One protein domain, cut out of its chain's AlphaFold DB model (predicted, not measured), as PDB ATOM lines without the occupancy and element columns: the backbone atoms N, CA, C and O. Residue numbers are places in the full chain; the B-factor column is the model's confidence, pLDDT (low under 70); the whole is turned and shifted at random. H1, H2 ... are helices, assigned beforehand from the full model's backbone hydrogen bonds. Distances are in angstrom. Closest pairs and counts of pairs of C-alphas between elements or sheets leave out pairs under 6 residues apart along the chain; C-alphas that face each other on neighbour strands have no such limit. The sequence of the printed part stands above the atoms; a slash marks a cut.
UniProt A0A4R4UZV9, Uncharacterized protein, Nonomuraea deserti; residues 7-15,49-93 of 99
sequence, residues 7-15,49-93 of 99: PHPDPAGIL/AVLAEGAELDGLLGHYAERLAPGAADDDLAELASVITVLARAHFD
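Overview. This is residues 7 to 15 and 49 to 93 of the 99 residues of an uncharacterized protein of Nonomuraea deserti (UniProt A0A4R4UZV9). A long helix, H2, and a second helix, H3, meet at a steep angle, with the last part of H2 packed on H3, and the short helix H1 packs on both of them near that meeting place. The first part of H2, residues 49 to 56, sticks out from this small helical body as a free arm. The printed part has 54 residues with three named helices, in the order H1, H2, H3 along the chain, and no named strand; the class is all helix. The whole is compact, with a radius of gyration of the C-alphas of 11.1 A, and the C-alphas span 30 by 23 by 16 A along their three main axes.

Arrangement. H1, residues 11 to 15, touches H2, residues 49 to 68, with residues 64 to 68 of H2 alone; the closest C-alphas are those of Ala 12 and Leu 68, 6.6 A apart. H1 also touches H3, residues 77 to 91, where the closest C-alphas are those of Leu 15 and Val 86, 6.0 A apart. H2 touches H3 with its residues 61 to 68 alone, and the closest C-alphas of the two are those of Tyr 64 and Val 83, 5.9 A apart. H2 and H3 stand at a steep tilt of 63 degrees and run opposite ways. Their centres are 12.2 A apart. In H1, H2 and H3 every O i to N i+4 pair of the backbone is within hydrogen-bond range.

Along the chain. The printed part begins at Pro 7, and after residues 7 to 10 comes H1, residues 11 to 15, which begins with C-alpha 11 at (175.946, 191.470, 130.621) and is 6.3 A from first to last C-alpha. H2, residues 49 to 68, begins after the cut with C-alpha 49 at (196.456, 197.496, 146.954) and is 28.7 A long. Residues 69 to 76 lead on to H3, residues 77 to 91, which is 20.7 A long and ends with C-alpha 91 at (187.102, 194.507, 131.099). Residues 92 and 93 follow it.

Size, cuts and confidence. The two C-alphas farthest apart are those of Gly 13 and Ala 49, 31.8 A. Without residues 49 to 56, which stand free, the body has 46 residues, spans 26 by 20 by 15 A and has a radius of gyration of 9.6 A. Residues 16 to 48 are cut out and not printed, and the C-alphas of Leu 15 and Ala 49 are 30.1 A apart across this cut. The link from H1 to H2 runs across the cut; the link from H2 to H3, 8 residues, is short. The mean pLDDT of the printed part of this model is 90.0, and no printed residue is under 70.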
ATOM      1  N   PRO A   7     180.657 197.975 136.198       92.25
ATOM      2  CA  PRO A   7     179.956 196.894 135.520       92.25
ATOM      3  C   PRO A   7     179.378 197.340 134.176       92.25
ATOM      4  O   PRO A   7     178.826 198.439 134.056       92.25
ATOM      5  N   HIS A   8     179.489 196.481 133.164       92.88
ATOM      6  CA  HIS A   8     178.837 196.711 131.884       92.88
ATOM      7  C   HIS A   8     177.312 196.669 132.080       92.88
ATOM      8  O   HIS A   8     176.816 195.751 132.736       92.88
ATOM      9  N   PRO A   9     176.545 197.620 131.517       93.31
ATOM     10  CA  PRO A   9     175.109 197.731 131.791       93.31
ATOM     11  C   PRO A   9     174.284 196.558 131.240       93.31
ATOM     12  O   PRO A   9     173.186 196.292 131.733       93.31
ATOM     13  N   ASP A  10     174.810 195.861 130.231       94.62
ATOM     14  CA  ASP A  10     174.157 194.727 129.578       94.62
ATOM     15  C   ASP A  10     175.080 193.493 129.523       94.62
ATOM     16  O   ASP A  10     175.771 193.274 128.525       94.62
ATOM     17  N   PRO A  11     175.162 192.704 130.608       93.75
ATOM     18  CA  PRO A  11     175.946 191.470 130.621       93.75
ATOM     19  C   PRO A  11     175.306 190.359 129.768       93.75
ATOM     20  O   PRO A  11     176.017 189.558 129.163       93.75
ATOM     21  N   ALA A  12     173.973 190.331 129.664       94.44
ATOM     22  CA  ALA A  12     173.251 189.322 128.893       94.44
ATOM     23  C   ALA A  12     173.508 189.472 127.386       94.44
ATOM     24  O   ALA A  12     173.750 188.476 126.702       94.44
ATOM     25  N   GLY A  13     173.534 190.707 126.874       93.19
ATOM     26  CA  GLY A  13     173.898 190.995 125.488       93.19
ATOM     27  C   GLY A  13     175.335 190.597 125.152       93.19
ATOM     28  O   GLY A  13     175.575 190.016 124.092       93.19
ATOM     29  N   ILE A  14     176.288 190.813 126.068       91.44
ATOM     30  CA  ILE A  14     177.677 190.348 125.898       91.44
ATOM     31  C   ILE A  14     177.733 188.823 125.782       91.44
ATOM     32  O   ILE A  14     178.426 188.286 124.912       91.44
ATOM     33  N   LEU A  15     177.018 188.118 126.658       91.31
ATOM     34  CA  LEU A  15     177.001 186.661 126.668       91.31
ATOM     35  C   LEU A  15     176.338 186.097 125.405       91.31
ATOM     36  O   LEU A  15     176.892 185.206 124.765       91.31
ATOM     37  N   ALA A  49     196.935 197.175 148.294       89.81
ATOM     38  CA  ALA A  49     196.456 197.496 146.954       89.81
ATOM     39  C   ALA A  49     195.867 196.254 146.272       89.81
ATOM     40  O   ALA A  49     194.790 196.331 145.686       89.81
ATOM     41  N   VAL A  50     196.530 195.103 146.423       89.06
ATOM     42  CA  VAL A  50     196.051 193.822 145.880       89.06
ATOM     43  C   VAL A  50     194.765 193.381 146.579       89.06
ATOM     44  O   VAL A  50     193.826 192.946 145.920       89.06
ATOM     45  N   LEU A  51     194.679 193.538 147.903       92.19
ATOM     46  CA  LEU A  51     193.458 193.229 148.655       92.19
ATOM     47  C   LEU A  51     192.280 194.123 148.240       92.19
ATOM     48  O   LEU A  51     191.158 193.635 148.104       92.19
ATOM     49  N   ALA A  52     192.527 195.417 148.020       90.94
ATOM     50  CA  ALA A  52     191.502 196.341 147.545       90.94
ATOM     51  C   ALA A  52     191.021 195.979 146.131       90.94
ATOM     52  O   ALA A  52     189.817 195.925 145.895       90.94
ATOM     53  N   GLU A  53     191.941 195.671 145.214       89.44
ATOM     54  CA  GLU A  53     191.593 195.208 143.866       89.44
ATOM     55  C   GLU A  53     190.804 193.892 143.899       89.44
ATOM     56  O   GLU A  53     189.806 193.759 143.192       89.44
ATOM     57  N   GLY A  54     191.191 192.952 144.765       89.94
ATOM     58  CA  GLY A  54     190.464 191.699 144.970       89.94
ATOM     59  C   GLY A  54     189.017 191.924 145.412       89.94
ATOM     60  O   GLY A  54     188.108 191.337 144.835       89.94
ATOM     61  N   ALA A  55     188.785 192.822 146.375       91.81
ATOM     62  CA  ALA A  55     187.435 193.167 146.825       91.81
ATOM     63  C   ALA A  55     186.594 193.846 145.725       91.81
ATOM     64  O   ALA A  55     185.386 193.625 145.638       91.81
ATOM     65  N   GLU A  56     187.214 194.661 144.867       92.62
ATOM     66  CA  GLU A  56     186.523 195.259 143.719       92.62
ATOM     67  C   GLU A  56     186.126 194.206 142.672       92.62
ATOM     68  O   GLU A  56     185.009 194.249 142.150       92.62
ATOM     69  N   LEU A  57     187.017 193.257 142.376       91.06
ATOM     70  CA  LEU A  57     186.750 192.161 141.442       91.06
ATOM     71  C   LEU A  57     185.685 191.197 141.972       91.06
ATOM     72  O   LEU A  57     184.829 190.772 141.198       91.06
ATOM     73  N   ASP A  58     185.696 190.903 143.272       92.31
ATOM     74  CA  ASP A  58     184.667 190.097 143.937       92.31
ATOM     75  C   ASP A  58     183.279 190.740 143.801       92.31
ATOM     76  O   ASP A  58     182.338 190.118 143.304       92.31
ATOM     77  N   GLY A  59     183.167 192.040 144.097       92.69
ATOM     78  CA  GLY A  59     181.915 192.777 143.910       92.69
ATOM     79  C   GLY A  59     181.439 192.802 142.451       92.69
ATOM     80  O   GLY A  59     180.240 192.723 142.176       92.69
ATOM     81  N   LEU A  60     182.367 192.881 141.497       93.38
ATOM     82  CA  LEU A  60     182.056 192.838 140.069       93.38
ATOM     83  C   LEU A  60     181.575 191.451 139.611       93.38
ATOM     84  O   LEU A  60     180.629 191.365 138.824       93.38
ATOM     85  N   LEU A  61     182.204 190.380 140.100       91.62
ATOM     86  CA  LEU A  61     181.794 189.000 139.843       91.62
ATOM     87  C   LEU A  61     180.406 188.727 140.420       91.62
ATOM     88  O   LEU A  61     179.541 188.246 139.688       91.62
ATOM     89  N   GLY A  62     180.164 189.120 141.675       92.12
ATOM     90  CA  GLY A  62     178.852 189.015 142.315       92.12
ATOM     91  C   GLY A  62     177.763 189.738 141.520       92.12
ATOM     92  O   GLY A  62     176.718 189.158 141.229       92.12
ATOM     93  N   HIS A  63     178.042 190.957 141.046       93.81
ATOM     94  CA  HIS A  63     177.105 191.708 140.205       93.81
ATOM     95  C   HIS A  63     176.713 190.962 138.920       93.81
ATOM     96  O   HIS A  63     175.549 190.974 138.515       93.81
ATOM     97  N   TYR A  64     177.675 190.340 138.235       94.88
ATOM     98  CA  TYR A  64     177.380 189.582 137.022       94.88
ATOM     99  C   TYR A  64     176.703 188.244 137.319       94.88
ATOM    100  O   TYR A  64     175.787 187.880 136.580       94.88
ATOM    101  N   ALA A  65     177.081 187.559 138.398       93.31
ATOM    102  CA  ALA A  65     176.442 186.320 138.833       93.31
ATOM    103  C   ALA A  65     174.949 186.531 139.131       93.31
ATOM    104  O   ALA A  65     174.108 185.845 138.555       93.31
ATOM    105  N   GLU A  66     174.598 187.558 139.912       93.56
ATOM    106  CA  GLU A  66     173.201 187.897 140.228       93.56
ATOM    107  C   GLU A  66     172.348 188.168 138.981       93.56
ATOM    108  O   GLU A  66     171.148 187.889 138.960       93.56
ATOM    109  N   ARG A  67     172.949 188.733 137.929       94.56
ATOM    110  CA  ARG A  67     172.232 189.116 136.705       94.56
ATOM    111  C   ARG A  67     172.134 188.006 135.672       94.56
ATOM    112  O   ARG A  67     171.189 188.012 134.888       94.56
ATOM    113  N   LEU A  68     173.132 187.133 135.605       93.69
ATOM    114  CA  LEU A  68     173.207 186.079 134.595       93.69
ATOM    115  C   LEU A  68     172.622 184.764 135.101       93.69
ATOM    116  O   LEU A  68     171.965 184.072 134.329       93.69
ATOM    117  N   ALA A  69     172.823 184.458 136.382       89.31
ATOM    118  CA  ALA A  69     172.534 183.156 136.962       89.31
ATOM    119  C   ALA A  69     171.973 183.272 138.397       89.31
ATOM    120  O   ALA A  69     172.547 182.718 139.339       89.31
ATOM    121  N   PRO A  70     170.856 184.002 138.613       87.31
ATOM    122  CA  PRO A  70     170.291 184.153 139.947       87.31
ATOM    123  C   PRO A  70     169.859 182.791 140.507       87.31
ATOM    124  O   PRO A  70     168.940 182.157 139.990       87.31
ATOM    125  N   GLY A  71     170.512 182.360 141.588       86.12
ATOM    126  CA  GLY A  71     170.220 181.093 142.262       86.12
ATOM    127  C   GLY A  71     170.951 179.871 141.701       86.12
ATOM    128  O   GLY A  71     170.581 178.754 142.060       86.12
ATOM    129  N   ALA A  72     171.961 180.059 140.844       88.75
ATOM    130  CA  ALA A  72     172.898 178.987 140.522       88.75
ATOM    131  C   ALA A  72     173.631 178.504 141.783       88.75
ATOM    132  O   ALA A  72     173.840 179.272 142.725       88.75
ATOM    133  N   ALA A  73     173.991 177.223 141.800       89.12
ATOM    134  CA  ALA A  73     174.842 176.675 142.846       89.12
ATOM    135  C   ALA A  73     176.278 177.192 142.682       89.12
ATOM    136  O   ALA A  73     176.726 177.444 141.562       89.12
ATOM    137  N   ASP A  74     177.009 177.306 143.791       83.31
ATOM    138  CA  ASP A  74     178.385 177.823 143.793       83.31
ATOM    139  C   ASP A  74     179.353 176.970 142.950       83.31
ATOM    140  O   ASP A  74     180.373 177.468 142.477       83.31
ATOM    141  N   ASP A  75     179.042 175.689 142.749       83.62
ATOM    142  CA  ASP A  75     179.836 174.732 141.974       83.62
ATOM    143  C   ASP A  75     179.361 174.560 140.518       83.62
ATOM    144  O   ASP A  75     179.890 173.710 139.793       83.62
ATOM    145  N   ASP A  76     178.410 175.377 140.048       88.56
ATOM    146  CA  ASP A  76     177.961 175.346 138.654       88.56
ATOM    147  C   ASP A  76     179.009 175.966 137.719       88.56
ATOM    148  O   ASP A  76     179.067 177.175 137.462       88.56
ATOM    149  N   LEU A  77     179.851 175.095 137.166       84.69
ATOM    150  CA  LEU A  77     180.929 175.483 136.267       84.69
ATOM    151  C   LEU A  77     180.426 176.145 134.971       84.69
ATOM    152  O   LEU A  77     181.131 176.980 134.400       84.69
ATOM    153  N   ALA A  78     179.235 175.788 134.482       85.44
ATOM    154  CA  ALA A  78     178.697 176.361 133.250       85.44
ATOM    155  C   ALA A  78     178.263 177.819 133.461       85.44
ATOM    156  O   ALA A  78     178.508 178.682 132.605       85.44
ATOM    157  N   GLU A  79     177.679 178.112 134.621       90.38
ATOM    158  CA  GLU A  79     177.313 179.475 134.999       90.38
ATOM    159  C   GLU A  79     178.542 180.314 135.351       90.38
ATOM    160  O   GLU A  79     178.679 181.440 134.858       90.38
ATOM    161  N   LEU A  80     179.513 179.738 136.068       87.94
ATOM    162  CA  LEU A  80     180.808 180.382 136.292       87.94
ATOM    163  C   LEU A  80     181.475 180.763 134.961       87.94
ATOM    164  O   LEU A  80     181.906 181.904 134.786       87.94
ATOM    165  N   ALA A  81     181.512 179.853 133.984       87.50
ATOM    166  CA  ALA A  81     182.082 180.135 132.667       87.50
ATOM    167  C   ALA A  81     181.358 181.291 131.950       87.50
ATOM    168  O   ALA A  81     182.002 182.104 131.278       87.50
ATOM    169  N   SER A  82     180.037 181.406 132.113       90.81
ATOM    170  CA  SER A  82     179.244 182.509 131.555       90.81
ATOM    171  C   SER A  82     179.613 183.854 132.193       90.81
ATOM    172  O   SER A  82     179.855 184.829 131.475       90.81
ATOM    173  N   VAL A  83     179.733 183.898 133.522       92.31
ATOM    174  CA  VAL A  83     180.153 185.092 134.275       92.31
ATOM    175  C   VAL A  83     181.578 185.509 133.900       92.31
ATOM    176  O   VAL A  83     181.810 186.674 133.563       92.31
ATOM    177  N   ILE A  84     182.522 184.563 133.878       89.69
ATOM    178  CA  ILE A  84     183.926 184.818 133.519       89.69
ATOM    179  C   ILE A  84     184.049 185.307 132.073       89.69
ATOM    180  O   ILE A  84     184.817 186.229 131.802       89.69
ATOM    181  N   THR A  85     183.254 184.767 131.147       88.25
ATOM    182  CA  THR A  85     183.226 185.234 129.751       88.25
ATOM    183  C   THR A  85     182.800 186.699 129.657       88.25
ATOM    184  O   THR A  85     183.417 187.479 128.927       88.25
ATOM    185  N   VAL A  86     181.763 187.102 130.400       91.69
ATOM    186  CA  VAL A  86     181.314 188.502 130.431       91.69
ATOM    187  C   VAL A  86     182.358 189.401 131.082       91.69
ATOM    188  O   VAL A  86     182.656 190.463 130.534       91.69
ATOM    189  N   LEU A  87     182.947 188.974 132.204       91.00
ATOM    190  CA  LEU A  87     184.027 189.696 132.873       91.00
ATOM    191  C   LEU A  87     185.195 189.949 131.911       91.00
ATOM    192  O   LEU A  87     185.591 191.099 131.720       91.00
ATOM    193  N   ALA A  88     185.695 188.892 131.268       86.69
ATOM    194  CA  ALA A  88     186.790 188.970 130.312       86.69
ATOM    195  C   ALA A  88     186.451 189.929 129.166       86.69
ATOM    196  O   ALA A  88     187.189 190.878 128.911       86.69
ATOM    197  N   ARG A  89     185.289 189.754 128.526       86.38
ATOM    198  CA  ARG A  89     184.906 190.558 127.359       86.38
ATOM    199  C   ARG A  89     184.660 192.032 127.682       86.38
ATOM    200  O   ARG A  89     184.904 192.887 126.836       86.38
ATOM    201  N   ALA A  90     184.142 192.332 128.869       89.81
ATOM    202  CA  ALA A  90     183.822 193.698 129.264       89.81
ATOM    203  C   ALA A  90     185.048 194.495 129.738       89.81
ATOM    204  O   ALA A  90     185.055 195.715 129.575       89.81
ATOM    205  N   HIS A  91     186.046 193.829 130.331       87.44
ATOM    206  CA  HIS A  91     187.102 194.507 131.099       87.44
ATOM    207  C   HIS A  91     188.533 194.169 130.690       87.44
ATOM    208  O   HIS A  91     189.433 194.948 130.993       87.44
ATOM    209  N   PHE A  92     188.753 193.031 130.034       79.75
ATOM    210  CA  PHE A  92     190.095 192.509 129.751       79.75
ATOM    211  C   PHE A  92     190.334 192.199 128.275       79.75
ATOM    212  O   PHE A  92     191.467 191.930 127.890       79.75
ATOM    213  N   ASP A  93     189.291 192.228 127.450       73.50
ATOM    214  CA  ASP A  93     189.456 192.106 126.012       73.50
ATOM    215  C   ASP A  93     190.024 193.413 125.454       73.50
ATOM    216  O   ASP A  93     189.478 194.497 125.685       73.50
TER     217      ASP A  93